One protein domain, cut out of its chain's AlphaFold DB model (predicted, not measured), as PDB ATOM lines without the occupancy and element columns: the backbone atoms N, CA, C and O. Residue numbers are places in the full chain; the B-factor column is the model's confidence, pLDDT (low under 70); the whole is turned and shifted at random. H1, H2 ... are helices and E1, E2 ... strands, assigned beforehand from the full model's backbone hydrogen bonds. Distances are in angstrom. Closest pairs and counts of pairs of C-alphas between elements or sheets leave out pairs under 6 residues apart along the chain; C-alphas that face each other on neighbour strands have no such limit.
ATOM      1  N   ARG A  29      24.126 -25.898 -18.790       92.56
ATOM      2  CA  ARG A  29      23.689 -26.493 -17.513       92.56
ATOM      3  C   ARG A  29      24.764 -27.347 -16.845       92.56
ATOM      4  O   ARG A  29      24.789 -27.417 -15.623       92.56
ATOM      5  N   GLU A  30      25.627 -27.980 -17.628       89.75
ATOM      6  CA  GLU A  30      26.769 -28.755 -17.132       89.75
ATOM      7  C   GLU A  30      27.929 -27.842 -16.706       89.75
ATOM      8  O   GLU A  30      28.785 -28.258 -15.936       89.75
ATOM      9  N   LEU A  31      27.918 -26.585 -17.159       91.12
ATOM     10  CA  LEU A  31      28.910 -25.555 -16.845       91.12
ATOM     11  C   LEU A  31      28.468 -24.648 -15.686       91.12
ATOM     12  O   LEU A  31      29.081 -23.609 -15.442       91.12
ATOM     13  N   LEU A  32      27.381 -24.986 -14.988       93.06
ATOM     14  CA  LEU A  32      26.924 -24.191 -13.854       93.06
ATOM     15  C   LEU A  32      27.868 -24.368 -12.659       93.06
ATOM     16  O   LEU A  32      28.179 -25.502 -12.281       93.06
ATOM     17  N   PRO A  33      28.288 -23.269 -12.012       91.12
ATOM     18  CA  PRO A  33      29.127 -23.359 -10.833       91.12
ATOM     19  C   PRO A  33      28.371 -24.041  -9.690       91.12
ATOM     20  O   PRO A  33      27.229 -23.703  -9.377       91.12
ATOM     21  N   LYS A  34      29.032 -24.983  -9.015       88.31
ATOM     22  CA  LYS A  34      28.497 -25.589  -7.790       88.31
ATOM     23  C   LYS A  34      28.453 -24.568  -6.642       88.31
ATOM     24  O   LYS A  34      29.255 -23.626  -6.626       88.31
ATOM     25  N   PRO A  35      27.579 -24.759  -5.633       84.50
ATOM     26  CA  PRO A  35      27.585 -23.928  -4.433       84.50
ATOM     27  C   PRO A  35      28.984 -23.847  -3.807       84.50
ATOM     28  O   PRO A  35      29.611 -24.869  -3.542       84.50
ATOM     29  N   GLY A  36      29.467 -22.625  -3.571       83.69
ATOM     30  CA  GLY A  36      30.800 -22.368  -3.013       83.69
ATOM     31  C   GLY A  36      31.918 -22.165  -4.045       83.69
ATOM     32  O   GLY A  36      33.030 -21.820  -3.654       83.69
ATOM     33  N   HIS A  37      31.643 -22.317  -5.344       89.25
ATOM     34  CA  HIS A  37      32.637 -22.071  -6.389       89.25
ATOM     35  C   HIS A  37      33.112 -20.595  -6.399       89.25
ATOM     36  O   HIS A  37      32.272 -19.690  -6.320       89.25
ATOM     37  N   PRO A  38      34.420 -20.294  -6.565       86.88
ATOM     38  CA  PRO A  38      34.962 -18.927  -6.469       86.88
ATOM     39  C   PRO A  38      34.312 -17.873  -7.393       86.88
ATOM     40  O   PRO A  38      34.216 -16.693  -7.027       86.88
ATOM     41  N   ARG A  39      33.821 -18.287  -8.574       86.88
ATOM     42  CA  ARG A  39      33.117 -17.405  -9.539       86.88
ATOM     43  C   ARG A  39      31.807 -16.826  -8.989       86.88
ATOM     44  O   ARG A  39      31.438 -15.719  -9.360       86.88
ATOM     45  N   VAL A  40      31.150 -17.505  -8.048       89.56
ATOM     46  CA  VAL A  40      29.839 -17.093  -7.495       89.56
ATOM     47  C   VAL A  40      29.814 -17.021  -5.968       89.56
ATOM     48  O   VAL A  40      28.789 -16.699  -5.376       89.56
ATOM     49  N   LEU A  41      30.942 -17.302  -5.310       89.31
ATOM     50  CA  LEU A  41      31.037 -17.334  -3.854       89.31
ATOM     51  C   LEU A  41      30.528 -16.026  -3.228       89.31
ATOM     52  O   LEU A  41      31.083 -14.952  -3.462       89.31
ATOM     53  N   GLY A  42      29.465 -16.147  -2.428       89.56
ATOM     54  CA  GLY A  42      28.851 -15.046  -1.688       89.56
ATOM     55  C   GLY A  42      27.970 -14.104  -2.511       89.56
ATOM     56  O   GLY A  42      27.472 -13.145  -1.936       89.56
ATOM     57  N   ILE A  43      27.750 -14.328  -3.816       93.38
ATOM     58  CA  ILE A  43      27.030 -13.367  -4.679       93.38
ATOM     59  C   ILE A  43      25.645 -12.984  -4.147       93.38
ATOM     60  O   ILE A  43      25.295 -11.807  -4.147       93.38
ATOM     61  N   LYS A  44      24.905 -13.956  -3.608       93.38
ATOM     62  CA  LYS A  44      23.563 -13.778  -3.039       93.38
ATOM     63  C   LYS A  44      23.499 -12.801  -1.861       93.38
ATOM     64  O   LYS A  44      22.445 -12.242  -1.580       93.38
ATOM     65  N   ASP A  45      24.621 -12.626  -1.165       94.62
ATOM     66  CA  ASP A  45      24.737 -11.814   0.047       94.62
ATOM     67  C   ASP A  45      25.267 -10.396  -0.260       94.62
ATOM     68  O   ASP A  45      25.489  -9.603   0.656       94.62
ATOM     69  N   HIS A  46      25.488 -10.066  -1.540       95.44
ATOM     70  CA  HIS A  46      26.008  -8.772  -1.978       95.44
ATOM     71  C   HIS A  46      24.957  -7.936  -2.718       95.44
ATOM     72  O   HIS A  46      24.082  -8.448  -3.409       95.44
ATOM     73  N   THR A  47      25.091  -6.616  -2.601       95.06
ATOM     74  CA  THR A  47      24.479  -5.645  -3.517       95.06
ATOM     75  C   THR A  47      25.420  -5.421  -4.706       95.06
ATOM     76  O   THR A  47      26.590  -5.805  -4.624       95.06
ATOM     77  N   PRO A  48      24.999  -4.746  -5.791       93.25
ATOM     78  CA  PRO A  48      25.900  -4.438  -6.907       93.25
ATOM     79  C   PRO A  48      27.155  -3.665  -6.465       93.25
ATOM     80  O   PRO A  48      28.261  -3.922  -6.945       93.25
ATOM     81  N   HIS A  49      26.998  -2.764  -5.486       94.12
ATOM     82  CA  HIS A  49      28.101  -2.008  -4.884       94.12
ATOM     83  C   HIS A  49      29.043  -2.906  -4.086       94.12
ATOM     84  O   HIS A  49      30.244  -2.926  -4.355       94.12
ATOM     85  N   SER A  50      28.522  -3.674  -3.120       95.56
ATOM     86  CA  SER A  50      29.387  -4.512  -2.284       95.56
ATOM     87  C   SER A  50      30.004  -5.663  -3.077       95.56
ATOM     88  O   SER A  50      31.117  -6.076  -2.765       95.56
ATOM     89  N   TRP A  51      29.339  -6.144  -4.133       95.19
ATOM     90  CA  TRP A  51      29.891  -7.128  -5.059       95.19
ATOM     91  C   TRP A  51      31.107  -6.583  -5.801       95.19
ATOM     92  O   TRP A  51      32.152  -7.231  -5.823       95.19
ATOM     93  N   CYS A  52      30.998  -5.377  -6.364       94.50
ATOM     94  CA  CYS A  52      32.114  -4.706  -7.025       94.50
ATOM     95  C   CYS A  52      33.310  -4.567  -6.066       94.50
ATOM     96  O   CYS A  52      34.428  -4.958  -6.408       94.50
ATOM     97  N   GLU A  53      33.068  -4.115  -4.831       94.25
ATOM     98  CA  GLU A  53      34.109  -3.968  -3.806       94.25
ATOM     99  C   GLU A  53      34.716  -5.307  -3.365       94.25
ATOM    100  O   GLU A  53      35.937  -5.426  -3.276       94.25
ATOM    101  N   HIS A  54      33.905  -6.350  -3.171       93.31
ATOM    102  CA  HIS A  54      34.396  -7.704  -2.896       93.31
ATOM    103  C   HIS A  54      35.326  -8.195  -4.014       93.31
ATOM    104  O   HIS A  54      36.397  -8.749  -3.756       93.31
ATOM    105  N   ARG A  55      34.962  -7.936  -5.275       92.06
ATOM    106  CA  ARG A  55      35.744  -8.356  -6.442       92.06
ATOM    107  C   ARG A  55      37.051  -7.580  -6.595       92.06
ATOM    108  O   ARG A  55      38.025  -8.171  -7.055       92.06
ATOM    109  N   ARG A  56      37.161  -6.345  -6.089       92.94
ATOM    110  CA  ARG A  56      38.460  -5.645  -5.965       92.94
ATOM    111  C   ARG A  56      39.465  -6.369  -5.062       92.94
ATOM    112  O   ARG A  56      40.655  -6.085  -5.154       92.94
ATOM    113  N   GLY A  57      39.019  -7.293  -4.210       90.50
ATOM    114  CA  GLY A  57      39.901  -8.140  -3.405       90.50
ATOM    115  C   GLY A  57      40.623  -9.238  -4.198       90.50
ATOM    116  O   GLY A  57      41.560  -9.840  -3.678       90.50
ATOM    117  N   LEU A  58      40.214  -9.509  -5.444       89.38
ATOM    118  CA  LEU A  58      40.781 -10.560  -6.293       89.38
ATOM    119  C   LEU A  58      41.685  -9.953  -7.381       89.38
ATOM    120  O   LEU A  58      41.247  -9.014  -8.047       89.38
ATOM    121  N   PRO A  59      42.903 -10.479  -7.634       90.00
ATOM    122  CA  PRO A  59      43.880  -9.825  -8.512       90.00
ATOM    123  C   PRO A  59      43.380  -9.484  -9.924       90.00
ATOM    124  O   PRO A  59      43.520  -8.342 -10.364       90.00
ATOM    125  N   ALA A  60      42.784 -10.442 -10.642       88.06
ATOM    126  CA  ALA A  60      42.354 -10.205 -12.019       88.06
ATOM    127  C   ALA A  60      41.109  -9.294 -12.106       88.06
ATOM    128  O   ALA A  60      41.169  -8.309 -12.849       88.06
ATOM    129  N   PRO A  61      40.020  -9.503 -11.330       91.00
ATOM    130  CA  PRO A  61      38.918  -8.541 -11.301       91.00
ATOM    131  C   PRO A  61      39.353  -7.140 -10.847       91.00
ATOM    132  O   PRO A  61      38.923  -6.153 -11.441       91.00
ATOM    133  N   ALA A  62      40.263  -7.017  -9.872       92.94
ATOM    134  CA  ALA A  62      40.811  -5.726  -9.449       92.94
ATOM    135  C   ALA A  62      41.520  -4.987 -10.593       92.94
ATOM    136  O   ALA A  62      41.339  -3.777 -10.751       92.94
ATOM    137  N   TRP A  63      42.285  -5.710 -11.419       93.00
ATOM    138  CA  TRP A  63      42.908  -5.143 -12.613       93.00
ATOM    139  C   TRP A  63      41.872  -4.622 -13.610       93.00
ATOM    140  O   TRP A  63      42.003  -3.493 -14.092       93.00
ATOM    141  N   LEU A  64      40.826  -5.406 -13.896       92.88
ATOM    142  CA  LEU A  64      39.777  -4.997 -14.831       92.88
ATOM    143  C   LEU A  64      39.018  -3.779 -14.302       92.88
ATOM    144  O   LEU A  64      38.844  -2.801 -15.027       92.88
ATOM    145  N   ILE A  65      38.629  -3.789 -13.027       94.25
ATOM    146  CA  ILE A  65      37.950  -2.656 -12.396       94.25
ATOM    147  C   ILE A  65      38.841  -1.403 -12.435       94.25
ATOM    148  O   ILE A  65      38.354  -0.313 -12.732       94.25
ATOM    149  N   HIS A  66      40.150  -1.538 -12.198       93.94
ATOM    150  CA  HIS A  66      41.089  -0.428 -12.358       93.94
ATOM    151  C   HIS A  66      41.129   0.070 -13.811       93.94
ATOM    152  O   HIS A  66      41.000   1.271 -14.029       93.94
ATOM    153  N   LYS A  67      41.250  -0.812 -14.814       92.81
ATOM    154  CA  LYS A  67      41.204  -0.443 -16.247       92.81
ATOM    155  C   LYS A  67      39.920   0.324 -16.594       92.81
ATOM    156  O   LYS A  67      39.968   1.280 -17.365       92.81
ATOM    157  N   LEU A  68      38.785  -0.080 -16.022       94.88
ATOM    158  CA  LEU A  68      37.466   0.505 -16.275       94.88
ATOM    159  C   LEU A  68      37.203   1.818 -15.522       94.88
ATOM    160  O   LEU A  68      36.248   2.509 -15.867       94.88
ATOM    161  N   ASP A  69      38.020   2.209 -14.549       94.06
ATOM    162  CA  ASP A  69      37.877   3.486 -13.835       94.06
ATOM    163  C   ASP A  69      37.943   4.683 -14.811       94.06
ATOM    164  O   ASP A  69      38.800   4.732 -15.700       94.06
ATOM    165  N   LEU A  70      37.038   5.654 -14.655       93.69
ATOM    166  CA  LEU A  70      36.931   6.866 -15.474       93.69
ATOM    167  C   LEU A  70      38.267   7.616 -15.585       93.69
ATOM    168  O   LEU A  70      38.599   8.170 -16.640       93.69
ATOM    169  N   LYS A  71      39.083   7.616 -14.525       93.50
ATOM    170  CA  LYS A  71      40.393   8.287 -14.549       93.50
ATOM    171  C   LYS A  71      41.352   7.669 -15.570       93.50
ATOM    172  O   LYS A  71      42.192   8.381 -16.108       93.50
ATOM    173  N   ASN A  72      41.166   6.392 -15.904       93.81
ATOM    174  CA  ASN A  72      42.007   5.625 -16.822       93.81
ATOM    175  C   ASN A  72      41.493   5.626 -18.276       93.81
ATOM    176  O   ASN A  72      42.027   4.908 -19.121       93.81
ATOM    177  N   ALA A  99      15.958   9.920 -38.149       98.56
ATOM    178  CA  ALA A  99      15.990   9.710 -36.701       98.56
ATOM    179  C   ALA A  99      14.690  10.225 -36.043       98.56
ATOM    180  O   ALA A  99      14.239  11.318 -36.394       98.56
ATOM    181  N   PRO A 100      14.103   9.499 -35.072       98.44
ATOM    182  CA  PRO A 100      12.817   9.834 -34.448       98.44
ATOM    183  C   PRO A 100      12.936  10.930 -33.366       98.44
ATOM    184  O   PRO A 100      12.350  10.825 -32.291       98.44
ATOM    185  N   VAL A 101      13.728  11.978 -33.611       98.44
ATOM    186  CA  VAL A 101      14.177  12.915 -32.566       98.44
ATOM    187  C   VAL A 101      13.027  13.597 -31.823       98.44
ATOM    188  O   VAL A 101      13.112  13.770 -30.611       98.44
ATOM    189  N   GLU A 102      11.930  13.945 -32.497       98.50
ATOM    190  CA  GLU A 102      10.789  14.620 -31.871       98.50
ATOM    191  C   GLU A 102      10.068  13.722 -30.854       98.50
ATOM    192  O   GLU A 102       9.702  14.181 -29.769       98.50
ATOM    193  N   GLU A 103       9.902  12.437 -31.180       98.56
ATOM    194  CA  GLU A 103       9.311  11.449 -30.273       98.56
ATOM    195  C   GLU A 103      10.225  11.217 -29.067       98.56
ATOM    196  O   GLU A 103       9.774  11.269 -27.919       98.56
ATOM    197  N   VAL A 104      11.531  11.056 -29.307       98.75
ATOM    198  CA  VAL A 104      12.490  10.821 -28.222       98.75
ATOM    199  C   VAL A 104      12.586  12.044 -27.306       98.75
ATOM    200  O   VAL A 104      12.533  11.889 -26.086       98.75
ATOM    201  N   VAL A 105      12.620  13.266 -27.854       98.81
ATOM    202  CA  VAL A 105      12.554  14.521 -27.077       98.81
ATOM    203  C   VAL A 105      11.334  14.525 -26.154       98.81
ATOM    204  O   VAL A 105      11.460  14.867 -24.976       98.81
ATOM    205  N   ALA A 106      10.161  14.122 -26.650       98.81
ATOM    206  CA  ALA A 106       8.953  14.048 -25.834       98.81
ATOM    207  C   ALA A 106       9.086  13.015 -24.698       98.81
ATOM    208  O   ALA A 106       8.752  13.325 -23.552       98.81
ATOM    209  N   THR A 107       9.624  11.821 -24.977       98.81
ATOM    210  CA  THR A 107       9.831  10.787 -23.942       98.81
ATOM    211  C   THR A 107      10.865  11.186 -22.890       98.81
ATOM    212  O   THR A 107      10.637  10.970 -21.702       98.81
ATOM    213  N   VAL A 108      11.960  11.837 -23.290       98.75
ATOM    214  CA  VAL A 108      12.996  12.306 -22.364       98.75
ATOM    215  C   VAL A 108      12.456  13.441 -21.501       98.75
ATOM    216  O   VAL A 108      12.683  13.444 -20.296       98.75
ATOM    217  N   ASN A 109      11.680  14.369 -22.068       98.69
ATOM    218  CA  ASN A 109      11.015  15.398 -21.271       98.69
ATOM    219  C   ASN A 109      10.052  14.792 -20.248       98.69
ATOM    220  O   ASN A 109      10.112  15.166 -19.082       98.69
ATOM    221  N   LYS A 110       9.248  13.800 -20.650       98.81
ATOM    222  CA  LYS A 110       8.369  13.066 -19.732       98.81
ATOM    223  C   LYS A 110       9.160  12.387 -18.608       98.81
ATOM    224  O   LYS A 110       8.738  12.475 -17.458       98.81
ATOM    225  N   LEU A 111      10.294  11.747 -18.909       98.75
ATOM    226  CA  LEU A 111      11.188  11.183 -17.893       98.75
ATOM    227  C   LEU A 111      11.661  12.276 -16.924       98.75
ATOM    228  O   LEU A 111      11.414  12.174 -15.726       98.75
ATOM    229  N   LEU A 112      12.270  13.349 -17.436       98.44
ATOM    230  CA  LEU A 112      12.810  14.447 -16.626       98.44
ATOM    231  C   LEU A 112      11.750  15.131 -15.753       98.44
ATOM    232  O   LEU A 112      12.046  15.511 -14.624       98.44
ATOM    233  N   ASP A 113      10.521  15.270 -16.246       98.19
ATOM    234  CA  ASP A 113       9.424  15.898 -15.505       98.19
ATOM    235  C   ASP A 113       8.913  15.022 -14.345       98.19
ATOM    236  O   ASP A 113       8.306  15.545 -13.413       98.19
ATOM    237  N   ASN A 114       9.179  13.710 -14.379       98.19
ATOM    238  CA  ASN A 114       8.757  12.744 -13.356       98.19
ATOM    239  C   ASN A 114       9.905  12.253 -12.457       98.19
ATOM    240  O   ASN A 114       9.659  11.511 -11.506       98.19
ATOM    241  N   LEU A 115      11.148  12.658 -12.721       97.81
ATOM    242  CA  LEU A 115      12.266  12.346 -11.836       97.81
ATOM    243  C   LEU A 115      12.232  13.228 -10.572       97.81
ATOM    244  O   LEU A 115      11.968  14.429 -10.661       97.81
ATOM    245  N   PRO A 116      12.556  12.679  -9.389       96.38
ATOM    246  CA  PRO A 116      12.979  13.474  -8.238       96.38
ATOM    247  C   PRO A 116      14.199  14.338  -8.585       96.38
ATOM    248  O   PRO A 116      15.024  13.931  -9.400       96.38
ATOM    249  N   GLU A 117      14.343  15.507  -7.957       95.75
ATOM    250  CA  GLU A 117      15.426  16.450  -8.289       95.75
ATOM    251  C   GLU A 117      16.824  15.836  -8.107       95.75
ATOM    252  O   GLU A 117      17.657  15.950  -8.998       95.75
ATOM    253  N   GLU A 118      17.037  15.074  -7.030       94.62
ATOM    254  CA  GLU A 118      18.296  14.354  -6.781       94.62
ATOM    255  C   GLU A 118      18.637  13.375  -7.918       94.62
ATOM    256  O   GLU A 118      19.772  13.324  -8.385       94.62
ATOM    257  N   LEU A 119      17.643  12.640  -8.434       95.56
ATOM    258  CA  LEU A 119      17.854  11.735  -9.566       95.56
ATOM    259  C   LEU A 119      18.028  12.480 -10.892       95.56
ATOM    260  O   LEU A 119      18.711  11.963 -11.772       95.56
ATOM    261  N   LYS A 120      17.450  13.676 -11.065       95.94
ATOM    262  CA  LYS A 120      17.746  14.514 -12.239       95.94
ATOM    263  C   LYS A 120      19.197  14.971 -12.229       95.94
ATOM    264  O   LYS A 120      19.841  14.876 -13.270       95.94
ATOM    265  N   ASP A 121      19.703  15.423 -11.084       93.81
ATOM    266  CA  ASP A 121      21.095  15.860 -10.938       93.81
ATOM    267  C   ASP A 121      22.083  14.706 -11.162       93.81
ATOM    268  O   ASP A 121      23.117  14.895 -11.799       93.81
ATOM    269  N   GLU A 122      21.739  13.489 -10.731       94.50
ATOM    270  CA  GLU A 122      22.541  12.297 -11.026       94.50
ATOM    271  C   GLU A 122      22.446  11.856 -12.494       94.50
ATOM    272  O   GLU A 122      23.446  11.442 -13.086       94.50
ATOM    273  N   CYS A 123      21.255  11.928 -13.097       96.06
ATOM    274  CA  CYS A 123      20.982  11.476 -14.463       96.06
ATOM    275  C   CYS A 123      21.574  12.396 -15.534       96.06
ATOM    276  O   CYS A 123      22.117  11.900 -16.525       96.06
ATOM    277  N   ILE A 124      21.456  13.714 -15.347       97.31
ATOM    278  CA  ILE A 124      21.917  14.723 -16.299       97.31
ATOM    279  C   ILE A 124      23.417  14.950 -16.100       97.31
ATOM    280  O   ILE A 124      23.858  15.567 -15.134       97.31
ATOM    281  N   LYS A 125      24.192  14.466 -17.062       96.12
ATOM    282  CA  LYS A 125      25.631  14.682 -17.202       96.12
ATOM    283  C   LYS A 125      25.908  15.907 -18.080       96.12
ATOM    284  O   LYS A 125      24.998  16.673 -18.408       96.12
ATOM    285  N   GLY A 126      27.176  16.128 -18.406       95.06
ATOM    286  CA  GLY A 126      27.616  17.221 -19.259       95.06
ATOM    287  C   GLY A 126      27.246  17.037 -20.729       95.06
ATOM    288  O   GLY A 126      26.341  16.289 -21.104       95.06
ATOM    289  N   ASP A 127      27.965  17.762 -21.579       94.69
ATOM    290  CA  ASP A 127      27.713  17.783 -23.013       94.69
ATOM    291  C   ASP A 127      28.192  16.491 -23.697       94.69
ATOM    292  O   ASP A 127      29.289  16.002 -23.417       94.69
ATOM    293  N   VAL A 128      27.404  15.965 -24.637       95.88
ATOM    294  CA  VAL A 128      27.726  14.737 -25.387       95.88
ATOM    295  C   VAL A 128      29.050  14.843 -26.168       95.88
ATOM    296  O   VAL A 128      29.720  13.839 -26.427       95.88
ATOM    297  N   GLU A 129      29.476  16.055 -26.527       94.50
ATOM    298  CA  GLU A 129      30.739  16.333 -27.203       94.50
ATOM    299  C   GLU A 129      31.943  16.321 -26.250       94.50
ATOM    300  O   GLU A 129      33.008  15.824 -26.624       94.50
ATOM    301  N   THR A 130      31.804  16.833 -25.029       94.06
ATOM    302  CA  THR A 130      32.970  17.151 -24.182       94.06
ATOM    303  C   THR A 130      33.051  16.352 -22.888       94.06
ATOM    304  O   THR A 130      34.136  16.250 -22.316       94.06
ATOM    305  N   ASP A 131      31.952  15.746 -22.441       95.44
ATOM    306  CA  ASP A 131      31.934  14.949 -21.222       95.44
ATOM    307  C   ASP A 131      32.458  13.525 -21.474       95.44
ATOM    308  O   ASP A 131      31.860  12.708 -22.182       95.44
ATOM    309  N   ASP A 132      33.598  13.214 -20.858       94.62
ATOM    310  CA  ASP A 132      34.227  11.896 -20.917       94.62
ATOM    311  C   ASP A 132      33.395  10.799 -20.230       94.62
ATOM    312  O   ASP A 132      33.600   9.618 -20.527       94.62
ATOM    313  N   GLU A 133      32.438  11.140 -19.356       95.38
ATOM    314  CA  GLU A 133      31.515  10.157 -18.778       95.38
ATOM    315  C   GLU A 133      30.682   9.438 -19.846       95.38
ATOM    316  O   GLU A 133      30.294   8.287 -19.632       95.38
ATOM    317  N   PHE A 134      30.475  10.044 -21.022       96.56
ATOM    318  CA  PHE A 134      29.775   9.394 -22.137       96.56
ATOM    319  C   PHE A 134      30.543   8.184 -22.683       96.56
ATOM    320  O   PHE A 134      29.976   7.253 -23.246       96.56
ATOM    321  N   ARG A 135      31.858   8.156 -22.453       95.69
ATOM    322  CA  ARG A 135      32.760   7.068 -22.845       95.69
ATOM    323  C   ARG A 135      32.941   6.047 -21.721       95.69
ATOM    324  O   ARG A 135      33.667   5.063 -21.871       95.69
ATOM    325  N   ALA A 136      32.316   6.261 -20.563       94.25
ATOM    326  CA  ALA A 136      32.570   5.512 -19.337       94.25
ATOM    327  C   ALA A 136      31.783   4.198 -19.204       94.25
ATOM    328  O   ALA A 136      31.664   3.682 -18.096       94.25
ATOM    329  N   TRP A 137      31.300   3.633 -20.310       93.69
ATOM    330  CA  TRP A 137      30.574   2.366 -20.316       93.69
ATOM    331  C   TRP A 137      31.466   1.165 -19.966       93.69
ATOM    332  O   TRP A 137      32.690   1.181 -20.138       93.69
ATOM    333  N   SER A 138      30.825   0.102 -19.487       92.56
ATOM    334  CA  SER A 138      31.427  -1.212 -19.267       92.56
ATOM    335  C   SER A 138      30.346  -2.294 -19.346       92.56
ATOM    336  O   SER A 138      29.172  -1.981 -19.152       92.56
ATOM    337  N   ASN A 139      30.734  -3.531 -19.677       91.62
ATOM    338  CA  ASN A 139      29.826  -4.674 -19.806       91.62
ATOM    339  C   ASN A 139      29.952  -5.815 -18.766       91.62
ATOM    340  O   ASN A 139      29.108  -6.697 -18.844       91.62
ATOM    341  N   PRO A 140      30.945  -5.905 -17.854       90.69
ATOM    342  CA  PRO A 140      30.889  -6.890 -16.773       90.69
ATOM    343  C   PRO A 140      29.925  -6.412 -15.673       90.69
ATOM    344  O   PRO A 140      29.736  -5.205 -15.519       90.69
ATOM    345  N   GLU A 141      29.371  -7.316 -14.852       88.81
ATOM    346  CA  GLU A 141      28.586  -6.914 -13.664       88.81
ATOM    347  C   GLU A 141      29.506  -6.469 -12.515       88.81
ATOM    348  O   GLU A 141      29.612  -7.092 -11.456       88.81
ATOM    349  N   PHE A 142      30.210  -5.367 -12.758       89.75
ATOM    350  CA  PHE A 142      30.914  -4.573 -11.767       89.75
ATOM    351  C   PHE A 142      30.357  -3.160 -11.867       89.75
ATOM    352  O   PHE A 142      30.465  -2.531 -12.921       89.75
ATOM    353  N   TYR A 143      29.776  -2.635 -10.785       89.44
ATOM    354  CA  TYR A 143      29.248  -1.272 -10.782       89.44
ATOM    355  C   TYR A 143      30.392  -0.246 -10.679       89.44
ATOM    356  O   TYR A 143      30.636   0.371  -9.644       89.44
ATOM    357  N   VAL A 144      31.174  -0.134 -11.755       87.75
ATOM    358  CA  VAL A 144      32.315   0.778 -11.886       87.75
ATOM    359  C   VAL A 144      31.821   2.115 -12.423       87.75
ATOM    360  O   VAL A 144      31.035   2.150 -13.364       87.75
ATOM    361  N   ASN A 145      32.332   3.217 -11.863       90.00
ATOM    362  CA  ASN A 145      31.897   4.583 -12.168       90.00
ATOM    363  C   ASN A 145      30.395   4.749 -11.888       90.00
ATOM    364  O   ASN A 145      29.632   4.813 -12.843       90.00
ATOM    365  N   PRO A 146      29.936   4.774 -10.626       88.56
ATOM    366  CA  PRO A 146      28.528   5.021 -10.320       88.56
ATOM    367  C   PRO A 146      28.082   6.412 -10.792       88.56
ATOM    368  O   PRO A 146      28.908   7.297 -11.022       88.56
ATOM    369  N   GLY A 147      26.773   6.587 -10.956       85.31
ATOM    370  CA  GLY A 147      26.155   7.839 -11.396       85.31
ATOM    371  C   GLY A 147      25.187   7.616 -12.554       85.31
ATOM    372  O   GLY A 147      25.389   6.727 -13.389       85.31
ATOM    373  N   GLY A 148      24.152   8.447 -12.620       93.94
ATOM    374  CA  GLY A 148      22.992   8.209 -13.476       93.94
ATOM    375  C   GLY A 148      21.851   7.518 -12.728       93.94
ATOM    376  O   GLY A 148      21.861   7.422 -11.505       93.94
ATOM    377  N   ILE A 149      20.873   7.009 -13.474       97.31
ATOM    378  CA  ILE A 149      19.804   6.163 -12.932       97.31
ATOM    379  C   ILE A 149      20.253   4.712 -13.042       97.31
ATOM    380  O   ILE A 149      20.380   4.198 -14.155       97.31
ATOM    381  N   ARG A 150      20.435   4.032 -11.912       96.31
ATOM    382  CA  ARG A 150      20.505   2.571 -11.890       96.31
ATOM    383  C   ARG A 150      19.097   2.009 -11.705       96.31
ATOM    384  O   ARG A 150      18.410   2.355 -10.748       96.31
ATOM    385  N   LEU A 151      18.636   1.185 -12.647       97.62
ATOM    386  CA  LEU A 151      17.221   0.810 -12.724       97.62
ATOM    387  C   LEU A 151      16.749  -0.008 -11.507       97.62
ATOM    388  O   LEU A 151      15.658   0.261 -11.003       97.62
ATOM    389  N   ASP A 152      17.558  -0.938 -10.993       95.88
ATOM    390  CA  ASP A 152      17.253  -1.746  -9.796       95.88
ATOM    391  C   ASP A 152      17.331  -0.962  -8.468       95.88
ATOM    392  O   ASP A 152      16.886  -1.461  -7.437       95.88
ATOM    393  N   GLU A 153      17.799   0.289  -8.504       95.44
ATOM    394  CA  GLU A 153      17.782   1.252  -7.390       95.44
ATOM    395  C   GLU A 153      16.680   2.320  -7.559       95.44
ATOM    396  O   GLU A 153      16.569   3.248  -6.757       95.44
ATOM    397  N   SER A 154      15.851   2.198  -8.602       96.50
ATOM    398  CA  SER A 154      14.775   3.136  -8.945       96.50
ATOM    399  C   SER A 154      13.383   2.504  -8.813       96.50
ATOM    400  O   SER A 154      13.246   1.299  -8.595       96.50
ATOM    401  N   THR A 155      12.326   3.313  -8.932       97.81
ATOM    402  CA  THR A 155      10.943   2.809  -8.866       97.81
ATOM    403  C   THR A 155      10.503   2.192 -10.199       97.81
ATOM    404  O   THR A 155      11.025   2.584 -11.246       97.81
ATOM    405  N   PRO A 156       9.510   1.281 -10.210       98.25
ATOM    406  CA  PRO A 156       8.958   0.728 -11.449       98.25
ATOM    407  C   PRO A 156       8.515   1.798 -12.456       98.25
ATOM    408  O   PRO A 156       8.728   1.646 -13.654       98.25
ATOM    409  N   GLU A 157       7.977   2.923 -11.982       98.44
ATOM    410  CA  GLU A 157       7.566   4.035 -12.841       98.44
ATOM    411  C   GLU A 157       8.766   4.680 -13.557       98.44
ATOM    412  O   GLU A 157       8.677   5.000 -14.742       98.44
ATOM    413  N   ILE A 158       9.903   4.850 -12.871       98.50
ATOM    414  CA  ILE A 158      11.141   5.369 -13.478       98.50
ATOM    415  C   ILE A 158      11.727   4.344 -14.456       98.50
ATOM    416  O   ILE A 158      12.182   4.725 -15.537       98.50
ATOM    417  N   GLN A 159      11.678   3.053 -14.114       98.56
ATOM    418  CA  GLN A 159      12.106   1.974 -15.006       98.56
ATOM    419  C   GLN A 159      11.314   2.003 -16.318       98.56
ATOM    420  O   GLN A 159      11.915   2.018 -17.394       98.56
ATOM    421  N   ASP A 160       9.986   2.094 -16.239       98.75
ATOM    422  CA  ASP A 160       9.113   2.186 -17.408       98.75
ATOM    423  C   ASP A 160       9.411   3.435 -18.251       98.75
ATOM    424  O   ASP A 160       9.484   3.342 -19.476       98.75
ATOM    425  N   LEU A 161       9.663   4.588 -17.620       98.88
ATOM    426  CA  LEU A 161      10.020   5.824 -18.329       98.88
ATOM    427  C   LEU A 161      11.364   5.723 -19.067       98.88
ATOM    428  O   LEU A 161      11.478   6.219 -20.188       98.88
ATOM    429  N   VAL A 162      12.372   5.065 -18.488       98.81
ATOM    430  CA  VAL A 162      13.640   4.795 -19.190       98.81
ATOM    431  C   VAL A 162      13.413   3.829 -20.355       98.81
ATOM    432  O   VAL A 162      13.916   4.059 -21.456       98.81
ATOM    433  N   HIS A 163      12.607   2.783 -20.160       98.81
ATOM    434  CA  HIS A 163      12.233   1.873 -21.243       98.81
ATOM    435  C   HIS A 163      11.450   2.576 -22.361       98.81
ATOM    436  O   HIS A 163      11.650   2.239 -23.526       98.81
ATOM    437  N   ASP A 164      10.607   3.561 -22.052       98.88
ATOM    438  CA  ASP A 164       9.914   4.375 -23.056       98.88
ATOM    439  C   ASP A 164      10.902   5.194 -23.904       98.88
ATOM    440  O   ASP A 164      10.754   5.238 -25.126       98.88
ATOM    441  N   VAL A 165      11.962   5.754 -23.301       98.94
ATOM    442  CA  VAL A 165      13.048   6.415 -24.053       98.94
ATOM    443  C   VAL A 165      13.754   5.423 -24.984       98.94
ATOM    444  O   VAL A 165      14.000   5.738 -26.151       98.94
ATOM    445  N   LEU A 166      14.051   4.207 -24.509       98.81
ATOM    446  CA  LEU A 166      14.664   3.162 -25.340       98.81
ATOM    447  C   LEU A 166      13.750   2.744 -26.503       98.81
ATOM    448  O   LEU A 166      14.225   2.638 -27.632       98.81
ATOM    449  N   LYS A 167      12.447   2.545 -26.262       98.81
ATOM    450  CA  LYS A 167      11.469   2.191 -27.308       98.81
ATOM    451  C   LYS A 167      11.344   3.274 -28.375       98.81
ATOM    452  O   LYS A 167      11.283   2.937 -29.548       98.81
ATOM    453  N   ALA A 168      11.318   4.546 -27.975       98.81
ATOM    454  CA  ALA A 168      11.244   5.665 -28.914       98.81
ATOM    455  C   ALA A 168      12.535   5.825 -29.736       98.81
ATOM    456  O   ALA A 168      12.504   6.317 -30.862       98.81
ATOM    457  N   SER A 169      13.681   5.430 -29.174       98.81
ATOM    458  CA  SER A 169      14.993   5.608 -29.809       98.81
ATOM    459  C   SER A 169      15.372   4.477 -30.766       98.81
ATOM    460  O   SER A 169      16.082   4.711 -31.743       98.81
ATOM    461  N   LEU A 170      14.966   3.245 -30.461       98.81
ATOM    462  CA  LEU A 170      15.390   2.039 -31.173       98.81
ATOM    463  C   LEU A 170      14.308   1.547 -32.137       98.81
ATOM    464  O   LEU A 170      13.127   1.847 -31.990       98.81
ATOM    465  N   SER A 171      14.695   0.716 -33.105       98.75
ATOM    466  CA  SER A 171      13.700  -0.078 -33.834       98.75
ATOM    467  C   SER A 171      13.006  -1.088 -32.896       98.75
ATOM    468  O   SER A 171      13.578  -1.456 -31.861       98.75
ATOM    469  N   PRO A 172      11.823  -1.621 -33.264       98.44
ATOM    470  CA  PRO A 172      11.173  -2.684 -32.496       98.44
ATOM    471  C   PRO A 172      12.076  -3.907 -32.261       98.44
ATOM    472  O   PRO A 172      12.196  -4.378 -31.130       98.44
ATOM    473  N   ASP A 173      12.772  -4.379 -33.300       97.44
ATOM    474  CA  ASP A 173      13.703  -5.513 -33.200       97.44
ATOM    475  C   ASP A 173      14.916  -5.174 -32.327       97.44
ATOM    476  O   ASP A 173      15.386  -6.000 -31.544       97.44
ATOM    477  N   GLY A 174      15.388  -3.932 -32.417       97.62
ATOM    478  CA  GLY A 174      16.416  -3.357 -31.564       97.62
ATOM    479  C   GLY A 174      16.094  -3.402 -30.092       97.62
ATOM    480  O   GLY A 174      16.876  -3.904 -29.283       97.62
ATOM    481  N   TYR A 175      14.925  -2.867 -29.758       98.62
ATOM    482  CA  TYR A 175      14.416  -2.846 -28.402       98.62
ATOM    483  C   TYR A 175      14.223  -4.270 -27.869       98.62
ATOM    484  O   TYR A 175      14.666  -4.572 -26.763       98.62
ATOM    485  N   HIS A 176      13.650  -5.178 -28.666       98.00
ATOM    486  CA  HIS A 176      13.509  -6.583 -28.275       98.00
ATOM    487  C   HIS A 176      14.855  -7.275 -28.056       98.00
ATOM    488  O   HIS A 176      14.994  -8.031 -27.097       98.00
ATOM    489  N   LYS A 177      15.862  -7.001 -28.892       97.56
ATOM    490  CA  LYS A 177      17.221  -7.525 -28.709       97.56
ATOM    491  C   LYS A 177      17.858  -6.990 -27.424       97.56
ATOM    492  O   LYS A 177      18.425  -7.771 -26.662       97.56
ATOM    493  N   ALA A 178      17.705  -5.694 -27.138       97.69
ATOM    494  CA  ALA A 178      18.204  -5.082 -25.908       97.69
ATOM    495  C   ALA A 178      17.530  -5.666 -24.655       97.69
ATOM    496  O   ALA A 178      18.220  -6.103 -23.737       97.69
ATOM    497  N   VAL A 179      16.195  -5.762 -24.645       98.00
ATOM    498  CA  VAL A 179      15.430  -6.407 -23.563       98.00
ATOM    499  C   VAL A 179      15.784  -7.887 -23.438       98.00
ATOM    500  O   VAL A 179      15.903  -8.398 -22.333       98.00
ATOM    501  N   GLY A 180      16.011  -8.593 -24.545       98.06
ATOM    502  CA  GLY A 180      16.447  -9.985 -24.499       98.06
ATOM    503  C   GLY A 180      17.768 -10.161 -23.748       98.06
ATOM    504  O   GLY A 180      17.911 -11.133 -23.007       98.06
ATOM    505  N   CYS A 181      18.703  -9.210 -23.867       98.19
ATOM    506  CA  CYS A 181      19.940  -9.222 -23.081       98.19
ATOM    507  C   CYS A 181      19.641  -9.037 -21.584       98.19
ATOM    508  O   CYS A 181      20.169  -9.785 -20.766       98.19
ATOM    509  N   THR A 182      18.734  -8.120 -21.218       98.25
ATOM    510  CA  THR A 182      18.363  -7.908 -19.806       98.25
ATOM    511  C   THR A 182      17.643  -9.108 -19.194       98.25
ATOM    512  O   THR A 182      17.890  -9.469 -18.042       98.25
ATOM    513  N   LEU A 183      16.798  -9.785 -19.974       98.44
ATOM    514  CA  LEU A 183      16.147 -11.031 -19.570       98.44
ATOM    515  C   LEU A 183      17.153 -12.175 -19.418       98.44
ATOM    516  O   LEU A 183      17.049 -12.951 -18.472       98.44
ATOM    517  N   THR A 184      18.143 -12.260 -20.310       97.94
ATOM    518  CA  THR A 184      19.216 -13.260 -20.212       97.94
ATOM    519  C   THR A 184      20.083 -13.009 -18.976       97.94
ATOM    520  O   THR A 184      20.383 -13.952 -18.250       97.94
ATOM    521  N   ASN A 185      20.388 -11.746 -18.658       97.75
ATOM    522  CA  ASN A 185      21.087 -11.375 -17.424       97.75
ATOM    523  C   ASN A 185      20.305 -11.774 -16.165       97.75
ATOM    524  O   ASN A 185      20.868 -12.313 -15.217       97.75
ATOM    525  N   HIS A 186      18.989 -11.547 -16.166       98.12
ATOM    526  CA  HIS A 186      18.124 -11.984 -15.073       98.12
ATOM    527  C   HIS A 186      18.125 -13.495 -14.897       98.12
ATOM    528  O   HIS A 186      18.285 -13.979 -13.781       98.12
ATOM    529  N   PHE A 187      17.991 -14.224 -16.002       98.25
ATOM    530  CA  PHE A 187      18.042 -15.674 -15.992       98.25
ATOM    531  C   PHE A 187      19.384 -16.178 -15.452       98.25
ATOM    532  O   PHE A 187      19.397 -17.040 -14.579       98.25
ATOM    533  N   LEU A 188      20.509 -15.593 -15.875       97.38
ATOM    534  CA  LEU A 188      21.816 -15.906 -15.295       97.38
ATOM    535  C   LEU A 188      21.840 -15.659 -13.782       97.38
ATOM    536  O   LEU A 188      22.320 -16.512 -13.040       97.38
ATOM    537  N   GLY A 189      21.277 -14.541 -13.322       96.88
ATOM    538  CA  GLY A 189      21.114 -14.246 -11.903       96.88
ATOM    539  C   GLY A 189      20.338 -15.319 -11.139       96.88
ATOM    540  O   GLY A 189      20.737 -15.673 -10.034       96.88
ATOM    541  N   GLU A 190      19.282 -15.894 -11.718       97.12
ATOM    542  CA  GLU A 190      18.577 -17.043 -11.128       97.12
ATOM    543  C   GLU A 190      19.469 -18.293 -11.070       97.12
ATOM    544  O   GLU A 190      19.487 -18.997 -10.060       97.12
ATOM    545  N   LEU A 191      20.235 -18.562 -12.134       96.00
ATOM    546  CA  LEU A 191      21.108 -19.739 -12.233       96.00
ATOM    547  C   LEU A 191      22.226 -19.752 -11.188       96.00
ATOM    548  O   LEU A 191      22.627 -20.829 -10.745       96.00
ATOM    549  N   VAL A 192      22.732 -18.576 -10.812       94.81
ATOM    550  CA  VAL A 192      23.859 -18.432  -9.878       94.81
ATOM    551  C   VAL A 192      23.455 -17.955  -8.482       94.81
ATOM    552  O   VAL A 192      24.330 -17.613  -7.691       94.81
ATOM    553  N   ASP A 193      22.152 -17.926  -8.174       94.69
ATOM    554  CA  ASP A 193      21.605 -17.380  -6.917       94.69
ATOM    555  C   ASP A 193      22.065 -15.924  -6.668       94.69
ATOM    556  O   ASP A 193      22.366 -15.510  -5.557       94.69
ATOM    557  N   GLY A 194      22.190 -15.137  -7.739       95.50
ATOM    558  CA  GLY A 194      22.814 -13.813  -7.757       95.50
ATOM    559  C   GLY A 194      21.876 -12.663  -8.109       95.50
ATOM    560  O   GLY A 194      22.361 -11.616  -8.525       95.50
ATOM    561  N   LEU A 195      20.556 -12.820  -7.964       96.38
ATOM    562  CA  LEU A 195      19.557 -11.824  -8.398       96.38
ATOM    563  C   LEU A 195      19.723 -10.421  -7.788       96.38
ATOM    564  O   LEU A 195      19.322  -9.432  -8.404       96.38
ATOM    565  N   ALA A 196      20.318 -10.318  -6.599       94.31
ATOM    566  CA  ALA A 196      20.632  -9.032  -5.974       94.31
ATOM    567  C   ALA A 196      21.694  -8.228  -6.752       94.31
ATOM    568  O   ALA A 196      21.789  -7.016  -6.585       94.31
ATOM    569  N   VAL A 197      22.474  -8.898  -7.604       95.06
ATOM    570  CA  VAL A 197      23.571  -8.333  -8.402       95.06
ATOM    571  C   VAL A 197      23.248  -8.378  -9.900       95.06
ATOM    572  O   VAL A 197      23.502  -7.411 -10.605       95.06
ATOM    573  N   LEU A 198      22.668  -9.484 -10.375       94.62
ATOM    574  CA  LEU A 198      22.365  -9.768 -11.779       94.62
ATOM    575  C   LEU A 198      20.853  -9.893 -11.971       94.62
ATOM    576  O   LEU A 198      20.260 -10.941 -11.716       94.62
ATOM    577  N   ASN A 199      20.195  -8.835 -12.424       96.50
ATOM    578  CA  ASN A 199      18.780  -8.892 -12.768       96.50
ATOM    579  C   ASN A 199      18.454  -8.056 -14.015       96.50
ATOM    580  O   ASN A 199      19.301  -7.368 -14.586       96.50
ATOM    581  N   LYS A 200      17.195  -8.118 -14.465       97.31
ATOM    582  CA  LYS A 200      16.737  -7.411 -15.675       97.31
ATOM    583  C   LYS A 200      16.774  -5.882 -15.551       97.31
ATOM    584  O   LYS A 200      16.639  -5.197 -16.559       97.31
ATOM    585  N   HIS A 201      16.953  -5.361 -14.340       97.56
ATOM    586  CA  HIS A 201      17.070  -3.943 -14.013       97.56
ATOM    587  C   HIS A 201      18.488  -3.568 -13.536       97.56
ATOM    588  O   HIS A 201      18.715  -2.438 -13.120       97.56
ATOM    589  N   SER A 202      19.481  -4.455 -13.638       96.44
ATOM    590  CA  SER A 202      20.883  -4.160 -13.286       96.44
ATOM    591  C   SER A 202      21.602  -3.345 -14.370       96.44
ATOM    592  O   SER A 202      22.665  -3.710 -14.863       96.44
ATOM    593  N   TYR A 203      20.992  -2.231 -14.777       97.31
ATOM    594  CA  TYR A 203      21.440  -1.382 -15.878       97.31
ATOM    595  C   TYR A 203      21.413   0.090 -15.482       97.31
ATOM    596  O   TYR A 203      20.594   0.521 -14.670       97.31
ATOM    597  N   ASN A 204      22.312   0.857 -16.087       97.31
ATOM    598  CA  ASN A 204      22.540   2.264 -15.803       97.31
ATOM    599  C   ASN A 204      22.131   3.110 -17.004       97.31
ATOM    600  O   ASN A 204      22.459   2.771 -18.142       97.31
ATOM    601  N   PHE A 205      21.460   4.226 -16.740       98.38
ATOM    602  CA  PHE A 205      21.021   5.198 -17.732       98.38
ATOM    603  C   PHE A 205      21.563   6.591 -17.398       98.38
ATOM    604  O   PHE A 205      21.447   7.055 -16.262       98.38
ATOM    605  N   ARG A 206      22.157   7.267 -18.385       98.19
ATOM    606  CA  ARG A 206      22.701   8.633 -18.247       98.19
ATOM    607  C   ARG A 206      22.303   9.493 -19.425       98.19
ATOM    608  O   ARG A 206      22.449   9.038 -20.557       98.19
ATOM    609  N   LEU A 207      21.892  10.728 -19.160       98.31
ATOM    610  CA  LEU A 207      21.544  11.732 -20.162       98.31
ATOM    611  C   LEU A 207      22.671  12.752 -20.308       98.31
ATOM    612  O   LEU A 207      23.105  13.327 -19.321       98.31
ATOM    613  N   PHE A 208      23.093  13.022 -21.537       98.38
ATOM    614  CA  PHE A 208      24.100  14.028 -21.870       98.38
ATOM    615  C   PHE A 208      23.408  15.159 -22.615       98.38
ATOM    616  O   PHE A 208      23.024  15.004 -23.779       98.38
ATOM    617  N   LEU A 209      23.174  16.263 -21.908       97.31
ATOM    618  CA  LEU A 209      22.354  17.378 -22.371       97.31
ATOM    619  C   LEU A 209      23.182  18.669 -22.382       97.31
ATOM    620  O   LEU A 209      24.047  18.835 -21.519       97.31
ATOM    621  N   PRO A 210      22.881  19.625 -23.281       90.12
ATOM    622  CA  PRO A 210      23.541  20.925 -23.292       90.12
ATOM    623  C   PRO A 210      23.485  21.589 -21.902       90.12
ATOM    624  O   PRO A 210      22.379  21.844 -21.404       90.12
ATOM    625  N   PRO A 211      24.629  21.912 -21.260       85.56
ATOM    626  CA  PRO A 211      24.662  22.353 -19.859       85.56
ATOM    627  C   PRO A 211      23.831  23.604 -19.562       85.56
ATOM    628  O   PRO A 211      23.339  23.773 -18.448       85.56
ATOM    629  N   ALA A 212      23.661  24.481 -20.555       87.44
ATOM    630  CA  ALA A 212      22.902  25.720 -20.415       87.44
ATOM    631  C   ALA A 212      21.381  25.500 -20.329       87.44
ATOM    632  O   ALA A 212      20.692  26.281 -19.678       87.44
ATOM    633  N   ILE A 213      20.858  24.459 -20.988       87.69
ATOM    634  CA  ILE A 213      19.411  24.222 -21.122       87.69
ATOM    635  C   ILE A 213      18.973  23.009 -20.288       87.69
ATOM    636  O   ILE A 213      17.841  22.976 -19.806       87.69
ATOM    637  N   LYS A 214      19.860  22.016 -20.093       94.38
ATOM    638  CA  LYS A 214      19.573  20.741 -19.407       94.38
ATOM    639  C   LYS A 214      18.292  20.059 -19.924       94.38
ATOM    640  O   LYS A 214      17.538  19.450 -19.167       94.38
ATOM    641  N   ARG A 215      18.032  20.176 -21.229       96.25
ATOM    642  CA  ARG A 215      16.892  19.570 -21.933       96.25
ATOM    643  C   ARG A 215      17.329  19.057 -23.305       96.25
ATOM    644  O   ARG A 215      18.260  19.620 -23.880       96.25
ATOM    645  N   PRO A 216      16.676  18.005 -23.831       97.75
ATOM    646  CA  PRO A 216      16.954  17.513 -25.175       97.75
ATOM    647  C   PRO A 216      16.484  18.528 -26.228       97.75
ATOM    648  O   PRO A 216      15.500  19.243 -26.026       97.75
ATOM    649  N   SER A 217      17.171  18.567 -27.368       96.94
ATOM    650  CA  SER A 217      16.870  19.473 -28.483       96.94
ATOM    651  C   SER A 217      16.409  18.700 -29.715       96.94
ATOM    652  O   SER A 217      16.920  17.630 -30.026       96.94
ATOM    653  N   ALA A 218      15.477  19.260 -30.483       97.19
ATOM    654  CA  ALA A 218      15.096  18.683 -31.773       97.19
ATOM    655  C   ALA A 218      16.130  18.956 -32.885       97.19
ATOM    656  O   ALA A 218      15.940  18.501 -34.007       97.19
ATOM    657  N   THR A 219      17.187  19.736 -32.618       96.19
ATOM    658  CA  THR A 219      18.132  20.208 -33.653       96.19
ATOM    659  C   THR A 219      19.601  20.206 -33.226       96.19
ATOM    660  O   THR A 219      20.468  19.953 -34.062       96.19
ATOM    661  N   GLU A 220      19.888  20.474 -31.954       96.88
ATOM    662  CA  GLU A 220      21.242  20.485 -31.384       96.88
ATOM    663  C   GLU A 220      21.659  19.079 -30.929       96.88
ATOM    664  O   GLU A 220      20.782  18.243 -30.686       96.88
ATOM    665  N   PRO A 221      22.968  18.789 -30.826       98.00
ATOM    666  CA  PRO A 221      23.441  17.488 -30.382       98.00
ATOM    667  C   PRO A 221      23.155  17.223 -28.899       98.00
ATOM    668  O   PRO A 221      23.358  18.078 -28.043       98.00
ATOM    669  N   TRP A 222      22.707  16.009 -28.595       98.69
ATOM    670  CA  TRP A 222      22.569  15.470 -27.238       98.69
ATOM    671  C   TRP A 222      22.515  13.942 -27.314       98.69
ATOM    672  O   TRP A 222      22.432  13.367 -28.403       98.69
ATOM    673  N   GLY A 223      22.569  13.253 -26.179       98.50
ATOM    674  CA  GLY A 223      22.552  11.797 -26.198       98.50
ATOM    675  C   GLY A 223      22.276  11.146 -24.858       98.50
ATOM    676  O   GLY A 223      22.031  11.811 -23.852       98.50
ATOM    677  N   PHE A 224      22.325   9.821 -24.849       98.75
ATOM    678  CA  PHE A 224      22.263   9.030 -23.631       98.75
ATOM    679  C   PHE A 224      23.095   7.760 -23.746       98.75
ATOM    680  O   PHE A 224      23.344   7.253 -24.840       98.75
ATOM    681  N   SER A 225      23.498   7.228 -22.597       98.25
ATOM    682  CA  SER A 225      24.094   5.895 -22.506       98.25
ATOM    683  C   SER A 225      23.181   4.964 -21.713       98.25
ATOM    684  O   SER A 225      22.596   5.384 -20.713       98.25
ATOM    685  N   PHE A 226      23.066   3.716 -22.164       98.38
ATOM    686  CA  PHE A 226      22.409   2.622 -21.451       98.38
ATOM    687  C   PHE A 226      23.350   1.420 -21.414       98.38
ATOM    688  O   PHE A 226      23.712   0.886 -22.464       98.38
ATOM    689  N   PHE A 227      23.804   1.018 -20.229       97.50
ATOM    690  CA  PHE A 227      24.839  -0.012 -20.102       97.50
ATOM    691  C   PHE A 227      24.745  -0.806 -18.796       97.50
ATOM    692  O   PHE A 227      24.204  -0.337 -17.796       97.50
ATOM    693  N   GLY A 228      25.296  -2.014 -18.803       95.94
ATOM    694  CA  GLY A 228      25.301  -2.963 -17.687       95.94
ATOM    695  C   GLY A 228      25.836  -4.312 -18.159       95.94
ATOM    696  O   GLY A 228      26.444  -4.377 -19.232       95.94
ATOM    697  N   HIS A 229      25.596  -5.390 -17.407       95.81
ATOM    698  CA  HIS A 229      26.095  -6.699 -17.820       95.81
ATOM    699  C   HIS A 229      25.593  -7.091 -19.215       95.81
ATOM    700  O   HIS A 229      24.388  -7.071 -19.494       95.81
ATOM    701  N   HIS A 230      26.547  -7.367 -20.109       96.44
ATOM    702  CA  HIS A 230      26.318  -7.673 -21.522       96.44
ATOM    703  C   HIS A 230      25.529  -6.626 -22.324       96.44
ATOM    704  O   HIS A 230      24.905  -6.960 -23.331       96.44
ATOM    705  N   MET A 231      25.576  -5.350 -21.931       96.75
ATOM    706  CA  MET A 231      24.895  -4.276 -22.656       96.75
ATOM    707  C   MET A 231      25.698  -2.980 -22.660       96.75
ATOM    708  O   MET A 231      26.149  -2.496 -21.625       96.75
ATOM    709  N   CYS A 232      25.789  -2.363 -23.830       97.31
ATOM    710  CA  CYS A 232      26.164  -0.975 -24.000       97.31
ATOM    711  C   CYS A 232      25.481  -0.406 -25.245       97.31
ATOM    712  O   CYS A 232      25.636  -0.935 -26.348       97.31
ATOM    713  N   LEU A 233      24.775   0.702 -25.054       98.31
ATOM    714  CA  LEU A 233      24.230   1.564 -26.089       98.31
ATOM    715  C   LEU A 233      24.676   2.993 -25.786       98.31
ATOM    716  O   LEU A 233      24.305   3.532 -24.747       98.31
ATOM    717  N   ASN A 234      25.440   3.608 -26.685       98.50
ATOM    718  CA  ASN A 234      25.704   5.047 -26.663       98.50
ATOM    719  C   ASN A 234      24.940   5.677 -27.821       98.50
ATOM    720  O   ASN A 234      25.268   5.415 -28.978       98.50
ATOM    721  N   VAL A 235      23.903   6.449 -27.510       98.81
ATOM    722  CA  VAL A 235      22.961   7.013 -28.478       98.81
ATOM    723  C   VAL A 235      23.172   8.517 -28.557       98.81
ATOM    724  O   VAL A 235      23.143   9.196 -27.535       98.81
ATOM    725  N   VAL A 236      23.365   9.036 -29.765       98.81
ATOM    726  CA  VAL A 236      23.518  10.467 -30.045       98.81
ATOM    727  C   VAL A 236      22.484  10.883 -31.074       98.81
ATOM    728  O   VAL A 236      22.347  10.233 -32.109       98.81
ATOM    729  N   PHE A 237      21.797  11.988 -30.809       98.75
ATOM    730  CA  PHE A 237      20.895  12.656 -31.738       98.75
ATOM    731  C   PHE A 237      21.498  13.988 -32.165       98.75
ATOM    732  O   PHE A 237      22.112  14.677 -31.357       98.75
ATOM    733  N   CYS A 238      21.303  14.367 -33.426       98.25
ATOM    734  CA  CYS A 238      21.639  15.693 -33.939       98.25
ATOM    735  C   CYS A 238      20.662  16.070 -35.057       98.25
ATOM    736  O   CYS A 238      20.867  15.757 -36.237       98.25
ATOM    737  N   GLY A 239      19.552  16.707 -34.680       97.75
ATOM    738  CA  GLY A 239      18.415  16.855 -35.581       97.75
ATOM    739  C   GLY A 239      17.812  15.497 -35.935       97.75
ATOM    740  O   GLY A 239      17.753  14.593 -35.105       97.75
ATOM    741  N   LYS A 240      17.432  15.315 -37.200       98.25
ATOM    742  CA  LYS A 240      16.886  14.052 -37.726       98.25
ATOM    743  C   LYS A 240      17.962  13.034 -38.124       98.25
ATOM    744  O   LYS A 240      17.748  12.181 -38.987       98.25
ATOM    745  N   ARG A 241      19.128  13.131 -37.491       98.62
ATOM    746  CA  ARG A 241      20.264  12.217 -37.624       98.62
ATOM    747  C   ARG A 241      20.527  11.590 -36.266       98.62
ATOM    748  O   ARG A 241      20.362  12.251 -35.239       98.62
ATOM    749  N   MET A 242      20.954  10.335 -36.259       98.62
ATOM    750  CA  MET A 242      21.352   9.670 -35.027       98.62
ATOM    751  C   MET A 242      22.466   8.666 -35.257       98.62
ATOM    752  O   MET A 242      22.603   8.096 -36.340       98.62
ATOM    753  N   VAL A 243      23.217   8.423 -34.194       98.62
ATOM    754  CA  VAL A 243      24.306   7.456 -34.138       98.62
ATOM    755  C   VAL A 243      24.103   6.609 -32.899       98.62
ATOM    756  O   VAL A 243      23.823   7.133 -31.825       98.62
ATOM    757  N   ILE A 244      24.242   5.294 -33.048       98.50
ATOM    758  CA  ILE A 244      24.295   4.371 -31.917       98.50
ATOM    759  C   ILE A 244      25.608   3.603 -32.016       98.50
ATOM    760  O   ILE A 244      25.752   2.712 -32.862       98.50
ATOM    761  N   GLY A 245      26.573   3.984 -31.182       96.19
ATOM    762  CA  GLY A 245      27.919   3.426 -31.204       96.19
ATOM    763  C   GLY A 245      28.892   4.159 -30.268       96.19
ATOM    764  O   GLY A 245      28.794   5.379 -30.144       96.19
ATOM    765  N   PRO A 246      29.831   3.455 -29.617       97.31
ATOM    766  CA  PRO A 246      30.012   2.011 -29.695       97.31
ATOM    767  C   PRO A 246      28.854   1.261 -29.026       97.31
ATOM    768  O   PRO A 246      28.196   1.798 -28.129       97.31
ATOM    769  N   THR A 247      28.600   0.032 -29.483       98.12
ATOM    770  CA  THR A 247      27.644  -0.881 -28.846       98.12
ATOM    771  C   THR A 247      28.312  -2.177 -28.441       98.12
ATOM    772  O   THR A 247      29.149  -2.704 -29.174       98.12
ATOM    773  N   PHE A 248      27.863  -2.729 -27.323       98.25
ATOM    774  CA  PHE A 248      28.211  -4.066 -26.869       98.25
ATOM    775  C   PHE A 248      26.918  -4.801 -26.533       98.25
ATOM    776  O   PHE A 248      26.073  -4.255 -25.825       98.25
ATOM    777  N   MET A 249      26.760  -6.031 -27.005       98.31
ATOM    778  CA  MET A 249      25.678  -6.907 -26.563       98.31
ATOM    779  C   MET A 249      26.211  -8.323 -26.399       98.31
ATOM    780  O   MET A 249      26.953  -8.798 -27.257       98.31
ATOM    781  N   GLY A 250      25.827  -9.001 -25.325       97.19
ATOM    782  CA  GLY A 250      26.250 -10.373 -25.064       97.19
ATOM    783  C   GLY A 250      25.168 -11.232 -24.417       97.19
ATOM    784  O   GLY A 250      24.063 -10.762 -24.142       97.19
ATOM    785  N   ALA A 251      25.485 -12.510 -24.240       96.25
ATOM    786  CA  ALA A 251      24.640 -13.484 -23.566       96.25
ATOM    787  C   ALA A 251      25.497 -14.587 -22.934       96.25
ATOM    788  O   ALA A 251      26.251 -15.261 -23.638       96.25
ATOM    789  N   GLU A 252      25.335 -14.792 -21.630       95.19
ATOM    790  CA  GLU A 252      25.776 -15.971 -20.879       95.19
ATOM    791  C   GLU A 252      24.617 -16.365 -19.949       95.19
ATOM    792  O   GLU A 252      24.255 -15.564 -19.091       95.19
ATOM    793  N   PRO A 253      23.990 -17.545 -20.096       94.44
ATOM    794  CA  PRO A 253      24.131 -18.483 -21.211       94.44
ATOM    795  C   PRO A 253      23.577 -17.928 -22.544       94.44
ATOM    796  O   PRO A 253      22.873 -16.923 -22.569       94.44
ATOM    797  N   ASP A 254      23.819 -18.620 -23.664       89.31
ATOM    798  CA  ASP A 254      23.364 -18.201 -25.006       89.31
ATOM    799  C   ASP A 254      21.839 -18.273 -25.213       89.31
ATOM    800  O   ASP A 254      21.322 -17.805 -26.235       89.31
ATOM    801  N   ARG A 255      21.110 -18.879 -24.270       91.56
ATOM    802  CA  ARG A 255      19.663 -19.096 -24.339       91.56
ATOM    803  C   ARG A 255      19.010 -19.200 -22.966       91.56
ATOM    804  O   ARG A 255      19.626 -19.655 -22.006       91.56
ATOM    805  N   ILE A 256      17.712 -18.922 -22.930       94.62
ATOM    806  CA  ILE A 256      16.830 -19.262 -21.810       94.62
ATOM    807  C   ILE A 256      16.119 -20.577 -22.154       94.62
ATOM    808  O   ILE A 256      15.408 -20.655 -23.156       94.62
ATOM    809  N   ASP A 257      16.313 -21.628 -21.357       94.38
ATOM    810  CA  ASP A 257      15.780 -22.979 -21.624       94.38
ATOM    811  C   ASP A 257      14.533 -23.339 -20.792       94.38
ATOM    812  O   ASP A 257      13.871 -24.335 -21.083       94.38
TER     813      ASP A 257
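What this domain is: This is residues 29 to 72 and 99 to 257 of the 452 residues of an uncharacterized protein of Cryptococcus gattii EJB2 (UniProt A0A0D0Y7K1). A twisted sheet of four antiparallel strands has three helices over one face, H3 and H6 side by side across the strands and H7 along them. H1 and H2 lie off the sheet beyond one end of it, with residues 29 to 47 outside any named element, while the short H4 and H5 only graze the sheet. The printed part has 203 residues with seven named helices followed by four named strands, H1 to H7 and then E1 to E4; the sheet's order is E1 - E2 - E3 - E4, and the class is mixed, helices and strands. The whole is compact, with a radius of gyration of the C-alphas of 17.3 A and spans of 53 by 37 by 29 A.

Where its parts are: E1 is residues 203 to 208, 16.7 A long, beginning at C-alpha 203 (21.440, -1.382, -15.878). E2 is residues 221 to 228, 24.1 A; E3 residues 231 to 238, 23.2 A; and E4 residues 241 to 251, 29.6 A, ending at C-alpha 251 (24.640, -13.484, -23.566). H7, residues 172 to 191, is 28.3 A long; H6, residues 156 to 169, 19.9 A; H3, residues 101 to 114, 20.0 A. H1 is residues 48 to 55, H2 59 to 68, H4 117 to 123 and H5 132 to 135. H1 begins at C-alpha 48 (25.900, -4.438, -6.907).

How they stand to each other: The strands form a meander, each the antiparallel neighbour of the one before, in a twisted sheet. Within hydrogen-bond range are N 204 and O 227, 2.8 A, for E1 and E2; N 224 and O 235, 2.9 A, for E2 and E3; and N 236 and O 243, 2.8 A, for E3 and E4. E4 bends by 55 degrees at residue 246. H3, H6 and H7 lie on the same face, making two layers, helices on one face of a sheet. H7 runs along the strands, 25 degrees to E3 on the local plane, at a height over the sheet of 7.2 A. H3 and H6 touch at a shallow tilt of 12 degrees, opposite ways, closest at the C-alphas of Val 104 and Ala 168, 5.3 A. H1 and H2 are close but not clearly touching; their closest C-alphas, Arg 55 and Pro 61, are 5.8 A apart. Every O i to N i+4 pair is within hydrogen-bond range in H1, H2, H3, H4, H6 and H7; H5 is too short for one.

The domain as a whole: The two C-alphas farthest apart, of Glu 30 and Ala 212, are 54.7 A apart. Residues 73 to 98 are not printed, and C-alphas 72 and 99 are 33.0 A apart across this cut. The links H5 to H6, H7 to E1 and E1 to E2 are long. The mean pLDDT of the printed part is 95.4, and no printed residue is under 70.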